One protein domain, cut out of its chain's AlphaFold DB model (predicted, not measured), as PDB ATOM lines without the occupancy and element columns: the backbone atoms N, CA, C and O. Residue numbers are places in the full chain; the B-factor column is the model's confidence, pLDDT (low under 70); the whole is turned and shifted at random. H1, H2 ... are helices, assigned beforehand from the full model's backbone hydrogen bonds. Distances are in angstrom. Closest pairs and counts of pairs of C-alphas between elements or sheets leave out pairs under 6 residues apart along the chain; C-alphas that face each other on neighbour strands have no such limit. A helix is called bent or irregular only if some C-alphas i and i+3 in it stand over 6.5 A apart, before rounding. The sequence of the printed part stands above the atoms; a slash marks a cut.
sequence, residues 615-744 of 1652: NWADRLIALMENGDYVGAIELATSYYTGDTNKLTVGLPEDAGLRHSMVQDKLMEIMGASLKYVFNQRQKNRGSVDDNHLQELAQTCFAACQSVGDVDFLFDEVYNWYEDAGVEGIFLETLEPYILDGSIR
ATOM      1  N   ASN A 615     167.766  68.482 111.403       76.83
ATOM      2  CA  ASN A 615     167.286  69.512 110.490       76.83
ATOM      3  C   ASN A 615     165.926  70.050 110.968       76.83
ATOM      4  O   ASN A 615     165.164  69.334 111.619       76.83
ATOM      5  N   TRP A 616     165.581  71.290 110.619       79.69
ATOM      6  CA  TRP A 616     164.316  71.910 111.036       79.69
ATOM      7  C   TRP A 616     163.098  71.090 110.580       79.69
ATOM      8  O   TRP A 616     162.188  70.860 111.373       79.69
ATOM      9  N   ALA A 617     163.143  70.562 109.353       80.78
ATOM     10  CA  ALA A 617     162.121  69.672 108.812       80.78
ATOM     11  C   ALA A 617     162.020  68.345 109.590       80.78
ATOM     12  O   ALA A 617     160.909  67.891 109.850       80.78
ATOM     13  N   ASP A 618     163.148  67.760 110.019       77.53
ATOM     14  CA  ASP A 618     163.153  66.525 110.820       77.53
ATOM     15  C   ASP A 618     162.434  66.747 112.161       77.53
ATOM     16  O   ASP A 618     161.656  65.900 112.589       77.53
ATOM     17  N   ARG A 619     162.671  67.900 112.813       77.14
ATOM     18  CA  ARG A 619     162.030  68.251 114.095       77.14
ATOM     19  C   ARG A 619     160.523  68.462 113.942       77.14
ATOM     20  O   ARG A 619     159.777  68.006 114.798       77.14
ATOM     21  N   LEU A 620     160.075  69.113 112.863       81.03
ATOM     22  CA  LEU A 620     158.642  69.297 112.592       81.03
ATOM     23  C   LEU A 620     157.944  67.959 112.318       81.03
ATOM     24  O   LEU A 620     156.948  67.650 112.967       81.03
ATOM     25  N   ILE A 621     158.503  67.133 111.425       82.60
ATOM     26  CA  ILE A 621     157.973  65.792 111.123       82.60
ATOM     27  C   ILE A 621     157.865  64.962 112.405       82.60
ATOM     28  O   ILE A 621     156.832  64.352 112.659       82.60
ATOM     29  N   ALA A 622     158.900  64.975 113.241       75.08
ATOM     30  CA  ALA A 622     158.955  64.114 114.412       75.08
ATOM     31  C   ALA A 622     158.131  64.632 115.620       75.08
ATOM     32  O   ALA A 622     157.886  63.872 116.556       75.08
ATOM     33  N   LEU A 623     157.638  65.880 115.591       78.73
ATOM     34  CA  LEU A 623     156.530  66.333 116.453       78.73
ATOM     35  C   LEU A 623     155.177  65.814 115.936       78.73
ATOM     36  O   LEU A 623     154.394  65.271 116.716       78.73
ATOM     37  N   MET A 624     154.939  65.865 114.618       81.71
ATOM     38  CA  MET A 624     153.725  65.301 114.002       81.71
ATOM     39  C   MET A 624     153.617  63.778 114.194       81.71
ATOM     40  O   MET A 624     152.519  63.273 114.419       81.71
ATOM     41  N   GLU A 625     154.736  63.043 114.133       79.89
ATOM     42  CA  GLU A 625     154.800  61.597 114.429       79.89
ATOM     43  C   GLU A 625     154.443  61.277 115.892       79.89
ATOM     44  O   GLU A 625     153.908  60.206 116.175       79.89
ATOM     45  N   ASN A 626     154.694  62.213 116.811       74.86
ATOM     46  CA  ASN A 626     154.324  62.114 118.224       74.86
ATOM     47  C   ASN A 626     152.863  62.517 118.513       74.86
ATOM     48  O   ASN A 626     152.393  62.290 119.627       74.86
ATOM     49  N   GLY A 627     152.160  63.124 117.550       74.78
ATOM     50  CA  GLY A 627     150.824  63.698 117.746       74.78
ATOM     51  C   GLY A 627     150.804  65.109 118.352       74.78
ATOM     52  O   GLY A 627     149.735  65.592 118.710       74.78
ATOM     53  N   ASP A 628     151.955  65.779 118.464       81.03
ATOM     54  CA  ASP A 628     152.052  67.157 118.965       81.03
ATOM     55  C   ASP A 628     151.906  68.158 117.808       81.03
ATOM     56  O   ASP A 628     152.879  68.669 117.246       81.03
ATOM     57  N   TYR A 629     150.658  68.376 117.393       85.49
ATOM     58  CA  TYR A 629     150.338  69.249 116.263       85.49
ATOM     59  C   TYR A 629     150.430  70.738 116.607       85.49
ATOM     60  O   TYR A 629     150.859  71.525 115.765       85.49
ATOM     61  N   VAL A 630     150.070  71.110 117.838       86.21
ATOM     62  CA  VAL A 630     150.182  72.481 118.359       86.21
ATOM     63  C   VAL A 630     151.651  72.893 118.402       86.21
ATOM     64  O   VAL A 630     152.030  73.848 117.725       86.21
ATOM     65  N   GLY A 631     152.512  72.109 119.061       83.74
ATOM     66  CA  GLY A 631     153.948  72.374 119.117       83.74
ATOM     67  C   GLY A 631     154.619  72.358 117.740       83.74
ATOM     68  O   GLY A 631     155.580  73.095 117.515       83.74
ATOM     69  N   ALA A 632     154.106  71.580 116.778       86.97
ATOM     70  CA  ALA A 632     154.580  71.618 115.394       86.97
ATOM     71  C   ALA A 632     154.226  72.937 114.674       86.97
ATOM     72  O   ALA A 632     155.091  73.488 113.987       86.97
ATOM     73  N   ILE A 633     153.003  73.459 114.841       88.43
ATOM     74  CA  ILE A 633     152.587  74.758 114.281       88.43
ATOM     75  C   ILE A 633     153.371  75.889 114.946       88.43
ATOM     76  O   ILE A 633     153.980  76.688 114.242       88.43
ATOM     77  N   GLU A 634     153.442  75.935 116.279       87.79
ATOM     78  CA  GLU A 634     154.208  76.957 117.005       87.79
ATOM     79  C   GLU A 634     155.688  76.965 116.606       87.79
ATOM     80  O   GLU A 634     156.267  78.021 116.337       87.79
ATOM     81  N   LEU A 635     156.316  75.787 116.509       84.38
ATOM     82  CA  LEU A 635     157.718  75.677 116.123       84.38
ATOM     83  C   LEU A 635     157.937  76.131 114.671       84.38
ATOM     84  O   LEU A 635     158.897  76.860 114.415       84.38
ATOM     85  N   ALA A 636     157.044  75.772 113.742       87.36
ATOM     86  CA  ALA A 636     157.090  76.232 112.353       87.36
ATOM     87  C   ALA A 636     156.855  77.750 112.232       87.36
ATOM     88  O   ALA A 636     157.628  78.428 111.555       87.36
ATOM     89  N   THR A 637     155.888  78.306 112.963       87.52
ATOM     90  CA  THR A 637     155.659  79.755 113.075       87.52
ATOM     91  C   THR A 637     156.896  80.462 113.629       87.52
ATOM     92  O   THR A 637     157.356  81.432 113.037       87.52
ATOM     93  N   SER A 638     157.552  79.921 114.664       83.40
ATOM     94  CA  SER A 638     158.806  80.482 115.197       83.40
ATOM     95  C   SER A 638     159.975  80.431 114.197       83.40
ATOM     96  O   SER A 638     160.853  81.299 114.206       83.40
ATOM     97  N   TYR A 639     159.995  79.421 113.315       84.17
ATOM     98  CA  TYR A 639     160.944  79.321 112.205       84.17
ATOM     99  C   TYR A 639     160.611  80.310 111.076       84.17
ATOM    100  O   TYR A 639     161.533  80.717 110.359       84.17
ATOM    101  N   TYR A 640     159.348  80.737 110.945       84.62
ATOM    102  CA  TYR A 640     158.889  81.771 110.013       84.62
ATOM    103  C   TYR A 640     159.133  83.192 110.551       84.62
ATOM    104  O   TYR A 640     159.788  83.979 109.875       84.62
ATOM    105  N   THR A 641     158.779  83.516 111.800       83.73
ATOM    106  CA  THR A 641     159.106  84.814 112.429       83.73
ATOM    107  C   THR A 641     160.622  84.972 112.579       83.73
ATOM    108  O   THR A 641     161.246  85.830 111.945       83.73
ATOM    109  N   GLY A 642     161.265  84.017 113.255       72.89
ATOM    110  CA  GLY A 642     162.716  83.905 113.408       72.89
ATOM    111  C   GLY A 642     163.237  84.119 114.825       72.89
ATOM    112  O   GLY A 642     164.398  84.500 114.974       72.89
ATOM    113  N   ASP A 643     162.412  83.884 115.840       66.14
ATOM    114  CA  ASP A 643     162.773  84.060 117.255       66.14
ATOM    115  C   ASP A 643     163.630  82.896 117.799       66.14
ATOM    116  O   ASP A 643     164.445  83.055 118.724       66.14
ATOM    117  N   THR A 644     163.492  81.721 117.174       61.61
ATOM    118  CA  THR A 644     164.264  80.505 117.458       61.61
ATOM    119  C   THR A 644     165.633  80.475 116.759       61.61
ATOM    120  O   THR A 644     165.991  81.323 115.940       61.61
ATOM    121  N   ASN A 645     166.468  79.505 117.145       60.06
ATOM    122  CA  ASN A 645     167.905  79.467 116.852       60.06
ATOM    123  C   ASN A 645     168.233  79.058 115.394       60.06
ATOM    124  O   ASN A 645     168.757  77.971 115.149       60.06
ATOM    125  N   LYS A 646     167.952  79.953 114.433       64.48
ATOM    126  CA  LYS A 646     168.114  79.807 112.964       64.48
ATOM    127  C   LYS A 646     169.295  78.909 112.550       64.48
ATOM    128  O   LYS A 646     169.118  77.890 111.880       64.48
ATOM    129  N   LEU A 647     170.494  79.258 113.023       58.71
ATOM    130  CA  LEU A 647     171.767  78.637 112.645       58.71
ATOM    131  C   LEU A 647     171.966  77.187 113.112       58.71
ATOM    132  O   LEU A 647     172.722  76.457 112.472       58.71
ATOM    133  N   THR A 648     171.341  76.754 114.210       57.23
ATOM    134  CA  THR A 648     171.544  75.390 114.737       57.23
ATOM    135  C   THR A 648     170.621  74.351 114.120       57.23
ATOM    136  O   THR A 648     170.956  73.173 114.161       57.23
ATOM    137  N   VAL A 649     169.502  74.774 113.522       62.48
ATOM    138  CA  VAL A 649     168.516  73.873 112.894       62.48
ATOM    139  C   VAL A 649     168.595  73.869 111.358       62.48
ATOM    140  O   VAL A 649     167.760  73.272 110.684       62.48
ATOM    141  N   GLY A 650     169.613  74.526 110.788       66.35
ATOM    142  CA  GLY A 650     169.887  74.531 109.346       66.35
ATOM    143  C   GLY A 650     169.085  75.545 108.522       66.35
ATOM    144  O   GLY A 650     169.112  75.466 107.294       66.35
ATOM    145  N   LEU A 651     168.394  76.496 109.158       71.36
ATOM    146  CA  LEU A 651     167.638  77.543 108.464       71.36
ATOM    147  C   LEU A 651     168.549  78.707 108.023       71.36
ATOM    148  O   LEU A 651     169.508  79.035 108.729       71.36
ATOM    149  N   PRO A 652     168.257  79.373 106.886       67.34
ATOM    150  CA  PRO A 652     168.981  80.574 106.470       67.34
ATOM    151  C   PRO A 652     168.878  81.722 107.488       67.34
ATOM    152  O   PRO A 652     167.842  81.919 108.121       67.34
ATOM    153  N   GLU A 653     169.932  82.541 107.588       65.55
ATOM    154  CA  GLU A 653     169.867  83.842 108.279       65.55
ATOM    155  C   GLU A 653     168.956  84.838 107.525       65.55
ATOM    156  O   GLU A 653     168.305  85.678 108.146       65.55
ATOM    157  N   ASP A 654     168.898  84.722 106.192       67.66
ATOM    158  CA  ASP A 654     168.132  85.586 105.285       67.66
ATOM    159  C   ASP A 654     166.622  85.307 105.358       67.66
ATOM    160  O   ASP A 654     166.175  84.177 105.144       67.66
ATOM    161  N   ALA A 655     165.833  86.349 105.632       75.12
ATOM    162  CA  ALA A 655     164.397  86.234 105.857       75.12
ATOM    163  C   ALA A 655     163.648  85.722 104.619       75.12
ATOM    164  O   ALA A 655     162.867  84.788 104.749       75.12
ATOM    165  N   GLY A 656     163.928  86.254 103.423       78.68
ATOM    166  CA  GLY A 656     163.194  85.883 102.206       78.68
ATOM    167  C   GLY A 656     163.349  84.403 101.841       78.68
ATOM    168  O   GLY A 656     162.358  83.706 101.637       78.68
ATOM    169  N   LEU A 657     164.589  83.896 101.845       78.45
ATOM    170  CA  LEU A 657     164.860  82.472 101.610       78.45
ATOM    171  C   LEU A 657     164.208  81.590 102.681       78.45
ATOM    172  O   LEU A 657     163.579  80.587 102.356       78.45
ATOM    173  N   ARG A 658     164.315  81.978 103.955       83.17
ATOM    174  CA  ARG A 658     163.727  81.249 105.083       83.17
ATOM    175  C   ARG A 658     162.197  81.198 105.014       83.17
ATOM    176  O   ARG A 658     161.646  80.117 105.182       83.17
ATOM    177  N   HIS A 659     161.528  82.310 104.707       86.20
ATOM    178  CA  HIS A 659     160.073  82.351 104.527       86.20
ATOM    179  C   HIS A 659     159.658  81.410 103.390       86.20
ATOM    180  O   HIS A 659     158.852  80.517 103.623       86.20
ATOM    181  N   SER A 660     160.314  81.490 102.221       84.60
ATOM    182  CA  SER A 660     160.033  80.595 101.082       84.60
ATOM    183  C   SER A 660     160.314  79.106 101.334       84.60
ATOM    184  O   SER A 660     159.836  78.265 100.586       84.60
ATOM    185  N   MET A 661     161.097  78.758 102.362       82.75
ATOM    186  CA  MET A 661     161.330  77.362 102.757       82.75
ATOM    187  C   MET A 661     160.350  76.867 103.827       82.75
ATOM    188  O   MET A 661     160.095  75.669 103.892       82.75
ATOM    189  N   VAL A 662     159.852  77.758 104.689       85.90
ATOM    190  CA  VAL A 662     159.016  77.399 105.847       85.90
ATOM    191  C   VAL A 662     157.522  77.544 105.543       85.90
ATOM    192  O   VAL A 662     156.751  76.741 106.054       85.90
ATOM    193  N   GLN A 663     157.114  78.498 104.697       87.26
ATOM    194  CA  GLN A 663     155.709  78.801 104.386       87.26
ATOM    195  C   GLN A 663     154.947  77.574 103.870       87.26
ATOM    196  O   GLN A 663     154.020  77.119 104.534       87.26
ATOM    197  N   ASP A 664     155.396  76.982 102.759       85.45
ATOM    198  CA  ASP A 664     154.794  75.784 102.158       85.45
ATOM    199  C   ASP A 664     154.612  74.656 103.189       85.45
ATOM    200  O   ASP A 664     153.584  73.979 103.224       85.45
ATOM    201  N   LYS A 665     155.606  74.474 104.071       84.24
ATOM    202  CA  LYS A 665     155.592  73.425 105.096       84.24
ATOM    203  C   LYS A 665     154.668  73.761 106.269       84.24
ATOM    204  O   LYS A 665     154.042  72.847 106.793       84.24
ATOM    205  N   LEU A 666     154.572  75.028 106.675       89.00
ATOM    206  CA  LEU A 666     153.664  75.501 107.724       89.00
ATOM    207  C   LEU A 666     152.200  75.300 107.304       89.00
ATOM    208  O   LEU A 666     151.447  74.674 108.048       89.00
ATOM    209  N   MET A 667     151.834  75.702 106.082       87.97
ATOM    210  CA  MET A 667     150.479  75.490 105.551       87.97
ATOM    211  C   MET A 667     150.152  73.990 105.418       87.97
ATOM    212  O   MET A 667     149.076  73.552 105.818       87.97
ATOM    213  N   GLU A 668     151.103  73.165 104.950       86.38
ATOM    214  CA  GLU A 668     150.934  71.701 104.899       86.38
ATOM    215  C   GLU A 668     150.727  71.086 106.299       86.38
ATOM    216  O   GLU A 668     149.902  70.185 106.460       86.38
ATOM    217  N   ILE A 669     151.441  71.575 107.322       87.17
ATOM    218  CA  ILE A 669     151.287  71.130 108.718       87.17
ATOM    219  C   ILE A 669     149.906  71.515 109.263       87.17
ATOM    220  O   ILE A 669     149.263  70.670 109.883       87.17
ATOM    221  N   MET A 670     149.432  72.738 109.005       88.06
ATOM    222  CA  MET A 670     148.119  73.226 109.450       88.06
ATOM    223  C   MET A 670     146.964  72.462 108.782       88.06
ATOM    224  O   MET A 670     146.069  71.967 109.468       88.06
ATOM    225  N   GLY A 671     147.011  72.261 107.461       87.66
ATOM    226  CA  GLY A 671     146.016  71.442 106.758       87.66
ATOM    227  C   GLY A 671     146.025  69.972 107.211       87.66
ATOM    228  O   GLY A 671     144.975  69.332 107.306       87.66
ATOM    229  N   ALA A 672     147.199  69.423 107.546       85.75
ATOM    230  CA  ALA A 672     147.325  68.062 108.066       85.75
ATOM    231  C   ALA A 672     146.826  67.912 109.516       85.75
ATOM    232  O   ALA A 672     146.190  66.901 109.826       85.75
ATOM    233  N   SER A 673     147.087  68.885 110.396       86.27
ATOM    234  CA  SER A 673     146.682  68.838 111.807       86.27
ATOM    235  C   SER A 673     145.172  68.965 111.976       86.27
ATOM    236  O   SER A 673     144.570  68.106 112.620       86.27
ATOM    237  N   LEU A 674     144.545  69.954 111.327       85.27
ATOM    238  CA  LEU A 674     143.090  70.132 111.303       85.27
ATOM    239  C   LEU A 674     142.420  68.835 110.841       85.27
ATOM    240  O   LEU A 674     141.607  68.240 111.554       85.27
ATOM    241  N   LYS A 675     142.861  68.314 109.693       85.10
ATOM    242  CA  LYS A 675     142.357  67.059 109.140       85.10
ATOM    243  C   LYS A 675     142.537  65.875 110.090       85.10
ATOM    244  O   LYS A 675     141.632  65.044 110.159       85.10
ATOM    245  N   TYR A 676     143.650  65.768 110.819       82.22
ATOM    246  CA  TYR A 676     143.849  64.700 111.805       82.22
ATOM    247  C   TYR A 676     142.883  64.837 112.989       82.22
ATOM    248  O   TYR A 676     142.119  63.910 113.266       82.22
ATOM    249  N   VAL A 677     142.874  65.999 113.650       82.18
ATOM    250  CA  VAL A 677     142.119  66.250 114.886       82.18
ATOM    251  C   VAL A 677     140.612  66.118 114.651       82.18
ATOM    252  O   VAL A 677     139.928  65.422 115.406       82.18
ATOM    253  N   PHE A 678     140.082  66.675 113.557       81.94
ATOM    254  CA  PHE A 678     138.657  66.549 113.241       81.94
ATOM    255  C   PHE A 678     138.260  65.124 112.812       81.94
ATOM    256  O   PHE A 678     137.211  64.639 113.239       81.94
ATOM    257  N   ASN A 679     139.116  64.375 112.094       81.72
ATOM    258  CA  ASN A 679     138.874  62.941 111.850       81.72
ATOM    259  C   ASN A 679     138.910  62.110 113.145       81.72
ATOM    260  O   ASN A 679     138.170  61.131 113.275       81.72
ATOM    261  N   GLN A 680     139.757  62.474 114.111       76.00
ATOM    262  CA  GLN A 680     139.815  61.812 115.412       76.00
ATOM    263  C   GLN A 680     138.544  62.096 116.226       76.00
ATOM    264  O   GLN A 680     137.922  61.153 116.719       76.00
ATOM    265  N   ARG A 681     138.085  63.356 116.270       71.53
ATOM    266  CA  ARG A 681     136.832  63.750 116.938       71.53
ATOM    267  C   ARG A 681     135.590  63.126 116.294       71.53
ATOM    268  O   ARG A 681     134.666  62.732 117.005       71.53
ATOM    269  N   GLN A 682     135.571  62.968 114.968       70.78
ATOM    270  CA  GLN A 682     134.484  62.282 114.258       70.78
ATOM    271  C   GLN A 682     134.403  60.789 114.629       70.78
ATOM    272  O   GLN A 682     133.305  60.239 114.719       70.78
ATOM    273  N   LYS A 683     135.546  60.138 114.898       69.95
ATOM    274  CA  LYS A 683     135.615  58.741 115.369       69.95
ATOM    275  C   LYS A 683     135.316  58.593 116.865       69.95
ATOM    276  O   LYS A 683     134.711  57.600 117.254       69.95
ATOM    277  N   ASN A 684     135.725  59.554 117.694       61.85
ATOM    278  CA  ASN A 684     135.469  59.581 119.135       61.85
ATOM    279  C   ASN A 684     135.187  61.018 119.607       61.85
ATOM    280  O   ASN A 684     136.101  61.799 119.870       61.85
ATOM    281  N   ARG A 685     133.904  61.359 119.791       61.93
ATOM    282  CA  ARG A 685     133.475  62.720 120.179       61.93
ATOM    283  C   ARG A 685     134.072  63.237 121.495       61.93
ATOM    284  O   ARG A 685     134.115  64.447 121.680       61.93
ATOM    285  N   GLY A 686     134.516  62.339 122.379       59.76
ATOM    286  CA  GLY A 686     135.117  62.650 123.681       59.76
ATOM    287  C   GLY A 686     136.607  62.306 123.805       59.76
ATOM    288  O   GLY A 686     137.053  62.055 124.917       59.76
ATOM    289  N   SER A 687     137.365  62.215 122.703       60.05
ATOM    290  CA  SER A 687     138.831  62.024 122.757       60.05
ATOM    291  C   SER A 687     139.648  63.301 122.536       60.05
ATOM    292  O   SER A 687     140.870  63.223 122.487       60.05
ATOM    293  N   VAL A 688     138.988  64.447 122.355       61.10
ATOM    294  CA  VAL A 688     139.608  65.765 122.159       61.10
ATOM    295  C   VAL A 688     138.852  66.755 123.044       61.10
ATOM    296  O   VAL A 688     137.644  66.922 122.857       61.10
ATOM    297  N   ASP A 689     139.545  67.370 124.003       73.42
ATOM    298  CA  ASP A 689     138.987  68.442 124.836       73.42
ATOM    299  C   ASP A 689     138.801  69.718 124.006       73.42
ATOM    300  O   ASP A 689     139.656  70.065 123.188       73.42
ATOM    301  N   ASP A 690     137.726  70.467 124.264       79.35
ATOM    302  CA  ASP A 690     137.474  71.747 123.586       79.35
ATOM    303  C   ASP A 690     138.593  72.779 123.843       79.35
ATOM    304  O   ASP A 690     138.892  73.585 122.967       79.35
ATOM    305  N   ASN A 691     139.304  72.675 124.976       79.27
ATOM    306  CA  ASN A 691     140.512  73.460 125.263       79.27
ATOM    307  C   ASN A 691     141.607  73.275 124.193       79.27
ATOM    308  O   ASN A 691     142.228  74.249 123.780       79.27
ATOM    309  N   HIS A 692     141.832  72.045 123.718       82.01
ATOM    310  CA  HIS A 692     142.862  71.757 122.710       82.01
ATOM    311  C   HIS A 692     142.440  72.230 121.308       82.01
ATOM    312  O   HIS A 692     143.277  72.542 120.466       82.01
ATOM    313  N   LEU A 693     141.132  72.346 121.060       84.85
ATOM    314  CA  LEU A 693     140.607  72.983 119.850       84.85
ATOM    315  C   LEU A 693     140.702  74.510 119.924       84.85
ATOM    316  O   LEU A 693     140.994  75.141 118.916       84.85
ATOM    317  N   GLN A 694     140.529  75.111 121.102       86.28
ATOM    318  CA  GLN A 694     140.793  76.538 121.297       86.28
ATOM    319  C   GLN A 694     142.286  76.864 121.101       86.28
ATOM    320  O   GLN A 694     142.623  77.821 120.408       86.28
ATOM    321  N   GLU A 695     143.178  76.027 121.630       86.37
ATOM    322  CA  GLU A 695     144.635  76.088 121.437       86.37
ATOM    323  C   GLU A 695     145.039  75.918 119.955       86.37
ATOM    324  O   GLU A 695     145.835  76.695 119.419       86.37
ATOM    325  N   LEU A 696     144.428  74.963 119.241       88.78
ATOM    326  CA  LEU A 696     144.615  74.784 117.797       88.78
ATOM    327  C   LEU A 696     144.068  75.971 116.984       88.78
ATOM    328  O   LEU A 696     144.684  76.372 115.999       88.78
ATOM    329  N   ALA A 697     142.940  76.567 117.387       88.81
ATOM    330  CA  ALA A 697     142.420  77.774 116.748       88.81
ATOM    331  C   ALA A 697     143.396  78.947 116.936       88.81
ATOM    332  O   ALA A 697     143.826  79.541 115.949       88.81
ATOM    333  N   GLN A 698     143.801  79.238 118.177       89.14
ATOM    334  CA  GLN A 698     144.728  80.329 118.509       89.14
ATOM    335  C   GLN A 698     146.066  80.209 117.764       89.14
ATOM    336  O   GLN A 698     146.563  81.196 117.218       89.14
ATOM    337  N   THR A 699     146.632  79.001 117.681       88.49
ATOM    338  CA  THR A 699     147.899  78.776 116.969       88.49
ATOM    339  C   THR A 699     147.754  78.879 115.448       88.49
ATOM    340  O   THR A 699     148.650  79.427 114.805       88.49
ATOM    341  N   CYS A 700     146.616  78.476 114.865       90.08
ATOM    342  CA  CYS A 700     146.301  78.748 113.457       90.08
ATOM    343  C   CYS A 700     146.122  80.250 113.167       90.08
ATOM    344  O   CYS A 700     146.694  80.737 112.192       90.08
ATOM    345  N   PHE A 701     145.402  81.001 114.014       90.00
ATOM    346  CA  PHE A 701     145.267  82.461 113.882       90.00
ATOM    347  C   PHE A 701     146.637  83.157 113.910       90.00
ATOM    348  O   PHE A 701     146.955  83.925 113.001       90.00
ATOM    349  N   ALA A 702     147.484  82.837 114.895       87.33
ATOM    350  CA  ALA A 702     148.835  83.393 115.001       87.33
ATOM    351  C   ALA A 702     149.735  83.018 113.806       87.33
ATOM    352  O   ALA A 702     150.489  83.860 113.310       87.33
ATOM    353  N   ALA A 703     149.645  81.779 113.310       87.42
ATOM    354  CA  ALA A 703     150.387  81.330 112.132       87.42
ATOM    355  C   ALA A 703     149.978  82.111 110.871       87.42
ATOM    356  O   ALA A 703     150.835  82.738 110.243       87.42
ATOM    357  N   CYS A 704     148.681  82.156 110.549       87.56
ATOM    358  CA  CYS A 704     148.135  82.901 109.410       87.56
ATOM    359  C   CYS A 704     148.466  84.398 109.472       87.56
ATOM    360  O   CYS A 704     148.941  84.958 108.483       87.56
ATOM    361  N   GLN A 705     148.319  85.030 110.642       85.41
ATOM    362  CA  GLN A 705     148.691  86.434 110.846       85.41
ATOM    363  C   GLN A 705     150.195  86.674 110.615       85.41
ATOM    364  O   GLN A 705     150.571  87.703 110.059       85.41
ATOM    365  N   SER A 706     151.061  85.723 110.992       82.88
ATOM    366  CA  SER A 706     152.510  85.830 110.759       82.88
ATOM    367  C   SER A 706     152.912  85.663 109.287       82.88
ATOM    368  O   SER A 706     153.876  86.291 108.849       82.88
ATOM    369  N   VAL A 707     152.174  84.842 108.529       84.65
ATOM    370  CA  VAL A 707     152.396  84.573 107.096       84.65
ATOM    371  C   VAL A 707     151.774  85.658 106.206       84.65
ATOM    372  O   VAL A 707     152.283  85.919 105.116       84.65
ATOM    373  N   GLY A 708     150.701  86.306 106.671       80.56
ATOM    374  CA  GLY A 708     149.902  87.258 105.896       80.56
ATOM    375  C   GLY A 708     148.798  86.606 105.054       80.56
ATOM    376  O   GLY A 708     148.289  87.245 104.139       80.56
ATOM    377  N   ASP A 709     148.438  85.355 105.352       81.05
ATOM    378  CA  ASP A 709     147.399  84.583 104.655       81.05
ATOM    379  C   ASP A 709     146.170  84.446 105.568       81.05
ATOM    380  O   ASP A 709     146.053  83.511 106.363       81.05
ATOM    381  N   VAL A 710     145.302  85.461 105.520       81.69
ATOM    382  CA  VAL A 710     144.061  85.527 106.314       81.69
ATOM    383  C   VAL A 710     142.927  84.759 105.629       81.69
ATOM    384  O   VAL A 710     142.061  84.222 106.316       81.69
ATOM    385  N   ASP A 711     142.959  84.641 104.299       84.32
ATOM    386  CA  ASP A 711     141.935  83.941 103.518       84.32
ATOM    387  C   ASP A 711     141.861  82.458 103.924       84.32
ATOM    388  O   ASP A 711     140.768  81.939 104.160       84.32
ATOM    389  N   PHE A 712     143.008  81.803 104.165       86.44
ATOM    390  CA  PHE A 712     143.070  80.425 104.676       86.44
ATOM    391  C   PHE A 712     142.278  80.200 105.983       86.44
ATOM    392  O   PHE A 712     141.715  79.118 106.183       86.44
ATOM    393  N   LEU A 713     142.179  81.204 106.871       87.14
ATOM    394  CA  LEU A 713     141.405  81.090 108.119       87.14
ATOM    395  C   LEU A 713     139.904  80.926 107.861       87.14
ATOM    396  O   LEU A 713     139.228  80.246 108.632       87.14
ATOM    397  N   PHE A 714     139.386  81.526 106.791       87.84
ATOM    398  CA  PHE A 714     137.967  81.481 106.451       87.84
ATOM    399  C   PHE A 714     137.646  80.400 105.406       87.84
ATOM    400  O   PHE A 714     136.631  79.721 105.541       87.84
ATOM    401  N   ASP A 715     138.526  80.179 104.425       86.41
ATOM    402  CA  ASP A 715     138.309  79.215 103.337       86.41
ATOM    403  C   ASP A 715     138.675  77.764 103.710       86.41
ATOM    404  O   ASP A 715     138.037  76.831 103.217       86.41
ATOM    405  N   GLU A 716     139.646  77.534 104.604       85.08
ATOM    406  CA  GLU A 716     139.955  76.185 105.108       85.08
ATOM    407  C   GLU A 716     139.647  76.015 106.598       85.08
ATOM    408  O   GLU A 716     138.926  75.082 106.957       85.08
ATOM    409  N   VAL A 717     140.157  76.880 107.487       87.96
ATOM    410  CA  VAL A 717     140.068  76.619 108.939       87.96
ATOM    411  C   VAL A 717     138.624  76.679 109.448       87.96
ATOM    412  O   VAL A 717     138.181  75.720 110.077       87.96
ATOM    413  N   TYR A 718     137.876  77.749 109.156       90.03
ATOM    414  CA  TYR A 718     136.486  77.923 109.605       90.03
ATOM    415  C   TYR A 718     135.578  76.750 109.196       90.03
ATOM    416  O   TYR A 718     134.859  76.213 110.040       90.03
ATOM    417  N   ASN A 719     135.686  76.287 107.944       89.84
ATOM    418  CA  ASN A 719     134.888  75.178 107.411       89.84
ATOM    419  C   ASN A 719     135.016  73.894 108.257       89.84
ATOM    420  O   ASN A 719     134.016  73.221 108.502       89.84
ATOM    421  N   TRP A 720     136.205  73.579 108.795       87.61
ATOM    422  CA  TRP A 720     136.376  72.431 109.700       87.61
ATOM    423  C   TRP A 720     135.664  72.600 111.056       87.61
ATOM    424  O   TRP A 720     135.225  71.604 111.635       87.61
ATOM    425  N   TYR A 721     135.538  73.827 111.576       88.82
ATOM    426  CA  TYR A 721     134.822  74.103 112.832       88.82
ATOM    427  C   TYR A 721     133.296  74.132 112.630       88.82
ATOM    428  O   TYR A 721     132.570  73.674 113.519       88.82
ATOM    429  N   GLU A 722     132.816  74.598 111.471       87.25
ATOM    430  CA  GLU A 722     131.401  74.537 111.067       87.25
ATOM    431  C   GLU A 722     130.945  73.077 110.866       87.25
ATOM    432  O   GLU A 722     130.028  72.630 111.558       87.25
ATOM    433  N   ASP A 723     131.648  72.284 110.040       85.83
ATOM    434  CA  ASP A 723     131.350  70.853 109.807       85.83
ATOM    435  C   ASP A 723     131.364  70.017 111.106       85.83
ATOM    436  O   ASP A 723     130.645  69.019 111.244       85.83
ATOM    437  N   ALA A 724     132.189  70.410 112.081       81.60
ATOM    438  CA  ALA A 724     132.277  69.760 113.386       81.60
ATOM    439  C   ALA A 724     131.205  70.219 114.395       81.60
ATOM    440  O   ALA A 724     131.072  69.597 115.454       81.60
ATOM    441  N   GLY A 725     130.446  71.277 114.090       81.81
ATOM    442  CA  GLY A 725     129.435  71.858 114.977       81.81
ATOM    443  C   GLY A 725     130.012  72.583 116.196       81.81
ATOM    444  O   GLY A 725     129.379  72.585 117.252       81.81
ATOM    445  N   VAL A 726     131.216  73.159 116.080       84.52
ATOM    446  CA  VAL A 726     131.901  73.917 117.150       84.52
ATOM    447  C   VAL A 726     132.423  75.284 116.692       84.52
ATOM    448  O   VAL A 726     133.388  75.815 117.242       84.52
ATOM    449  N   GLU A 727     131.715  75.892 115.737       88.87
ATOM    450  CA  GLU A 727     131.866  77.284 115.283       88.87
ATOM    451  C   GLU A 727     132.085  78.286 116.434       88.87
ATOM    452  O   GLU A 727     132.925  79.176 116.327       88.87
ATOM    453  N   GLY A 728     131.413  78.104 117.579       85.95
ATOM    454  CA  GLY A 728     131.514  78.997 118.736       85.95
ATOM    455  C   GLY A 728     132.933  79.151 119.296       85.95
ATOM    456  O   GLY A 728     133.284  80.244 119.729       85.95
ATOM    457  N   ILE A 729     133.771  78.106 119.226       86.51
ATOM    458  CA  ILE A 729     135.179  78.170 119.666       86.51
ATOM    459  C   ILE A 729     135.989  79.056 118.711       86.51
ATOM    460  O   ILE A 729     136.781  79.890 119.151       86.51
ATOM    461  N   PHE A 730     135.767  78.916 117.400       90.87
ATOM    462  CA  PHE A 730     136.408  79.754 116.388       90.87
ATOM    463  C   PHE A 730     135.961  81.217 116.527       90.87
ATOM    464  O   PHE A 730     136.796  82.115 116.527       90.87
ATOM    465  N   LEU A 731     134.660  81.458 116.721       90.02
ATOM    466  CA  LEU A 731     134.077  82.795 116.876       90.02
ATOM    467  C   LEU A 731     134.550  83.512 118.156       90.02
ATOM    468  O   LEU A 731     134.803  84.713 118.117       90.02
ATOM    469  N   GLU A 732     134.726  82.793 119.269       89.03
ATOM    470  CA  GLU A 732     135.340  83.335 120.496       89.03
ATOM    471  C   GLU A 732     136.849  83.564 120.349       89.03
ATOM    472  O   GLU A 732     137.399  84.469 120.970       89.03
ATOM    473  N   THR A 733     137.525  82.782 119.502       88.38
ATOM    474  CA  THR A 733     138.950  82.984 119.206       88.38
ATOM    475  C   THR A 733     139.176  84.163 118.252       88.38
ATOM    476  O   THR A 733     140.172  84.863 118.396       88.38
ATOM    477  N   LEU A 734     138.245  84.422 117.328       90.06
ATOM    478  CA  LEU A 734     138.275  85.532 116.367       90.06
ATOM    479  C   LEU A 734     138.106  86.912 117.032       90.06
ATOM    480  O   LEU A 734     138.694  87.893 116.577       90.06
ATOM    481  N   GLU A 735     137.321  86.996 118.108       87.92
ATOM    482  CA  GLU A 735     136.972  88.252 118.791       87.92
ATOM    483  C   GLU A 735     138.159  89.188 119.113       87.92
ATOM    484  O   GLU A 735     138.116  90.342 118.675       87.92
ATOM    485  N   PRO A 736     139.225  88.763 119.824       86.71
ATOM    486  CA  PRO A 736     140.354  89.645 120.130       86.71
ATOM    487  C   PRO A 736     141.055  90.190 118.876       86.71
ATOM    488  O   PRO A 736     141.524  91.325 118.899       86.71
ATOM    489  N   TYR A 737     141.080  89.438 117.771       85.70
ATOM    490  CA  TYR A 737     141.705  89.880 116.520       85.70
ATOM    491  C   TYR A 737     140.893  90.966 115.796       85.70
ATOM    492  O   TYR A 737     141.491  91.807 115.117       85.70
ATOM    493  N   ILE A 738     139.565  90.987 115.969       85.71
ATOM    494  CA  ILE A 738     138.694  92.078 115.500       85.71
ATOM    495  C   ILE A 738     138.882  93.318 116.385       85.71
ATOM    496  O   ILE A 738     139.065  94.416 115.865       85.71
ATOM    497  N   LEU A 739     138.892  93.156 117.714       83.55
ATOM    498  CA  LEU A 739     139.001  94.276 118.664       83.55
ATOM    499  C   LEU A 739     140.385  94.961 118.659       83.55
ATOM    500  O   LEU A 739     140.464  96.165 118.881       83.55
ATOM    501  N   ASP A 740     141.464  94.234 118.348       80.94
ATOM    502  CA  ASP A 740     142.798  94.809 118.075       80.94
ATOM    503  C   ASP A 740     142.891  95.448 116.667       80.94
ATOM    504  O   ASP A 740     143.913  96.008 116.277       80.94
ATOM    505  N   GLY A 741     141.826  95.359 115.859       77.96
ATOM    506  CA  GLY A 741     141.776  95.883 114.492       77.96
ATOM    507  C   GLY A 741     142.662  95.130 113.494       77.96
ATOM    508  O   GLY A 741     142.889  95.633 112.392       77.96
ATOM    509  N   SER A 742     143.162  93.945 113.861       80.46
ATOM    510  CA  SER A 742     144.047  93.119 113.027       80.46
ATOM    511  C   SER A 742     143.302  92.362 111.919       80.46
ATOM    512  O   SER A 742     143.866  92.129 110.852       80.46
ATOM    513  N   ILE A 743     142.021  92.040 112.139       83.62
ATOM    514  CA  ILE A 743     141.102  91.470 111.146       83.62
ATOM    515  C   ILE A 743     139.882  92.397 111.055       83.62
ATOM    516  O   ILE A 743     138.941  92.274 111.835       83.62
ATOM    517  N   ARG A 744     139.908  93.352 110.112       83.31
ATOM    518  CA  ARG A 744     138.786  94.286 109.859       83.31
ATOM    519  C   ARG A 744     137.753  93.737 108.863       83.31
ATOM    520  O   ARG A 744     136.579  94.076 108.963       83.31
TER     521      ARG A 744
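This is residues 615 to 744 of the 1652 residues of the protein "Vacuolar protein sorting-associated protein 8" of Madurella mycetomatis (UniProt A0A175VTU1). The longest helix, H3, runs along a bundle of nearly aligned helices: H2 and H4 lie side by side over it, H5 packs beside its later part, and H1 and H6 lie at opposite sides, H6 slanting away from H4. H2 to H6 form an up-and-down bundle, each running against the one before. The printed part has 130 residues with six named helices, H1 to H6 in chain order, and no named strand: all helix. It is compact, radius of gyration of the C-alphas 15.0 A, spanning 42 by 36 by 20 A.

H3, residues 655 to 683, is 40.9 A long, from C-alpha 655 at (164.397, 86.234, 105.857), with a kink of 33 degrees near residue 662. H4 is residues 690 to 707, 25.7 A. H1 is 616 to 624, H2 629 to 641, H5 711 to 723, and H6 727 to 739, ending at (139.001, 94.276, 118.664). Three are only just irregular: H3 (C-alphas 661 and 664 6.8 A apart), H5 (715 and 718, 6.7 A) and H6 (733 and 736, 6.9 A).

H3 and H2, a hairpin, touch at Tyr 640 and His 659, C-alphas 5.6 A apart, at a shallow tilt of 15 degrees. Residues 671 to 678 of H3 touch H5, closest C-alphas Phe 678 and Trp 720, 7.2 A. H2 touches H4 at Thr 637 and Ala 703, 5.6 A, and H1 at Leu 620 and Ala 632, 5.5 A. H4 touches H6 at a steep tilt of 43 degrees, Gln 694 to Ile 729, 6.1 A. H3 and H6 are apart. Every O i to N i+4 pair is within hydrogen-bond range in H1, H2 and H4; 23 of 25 are in H3, 7 of 9 in H6, and 4 of 9 in H5, with 4 of 10 O i to N i+3 pairs.

The farthest C-alphas, Asp 654 and Gly 686, are 44.2 A apart. The printed part has no cut; the link H2 to H3 is long. Residues 643 to 650, 652 to 654 and 683 to 688 have pLDDT under 70.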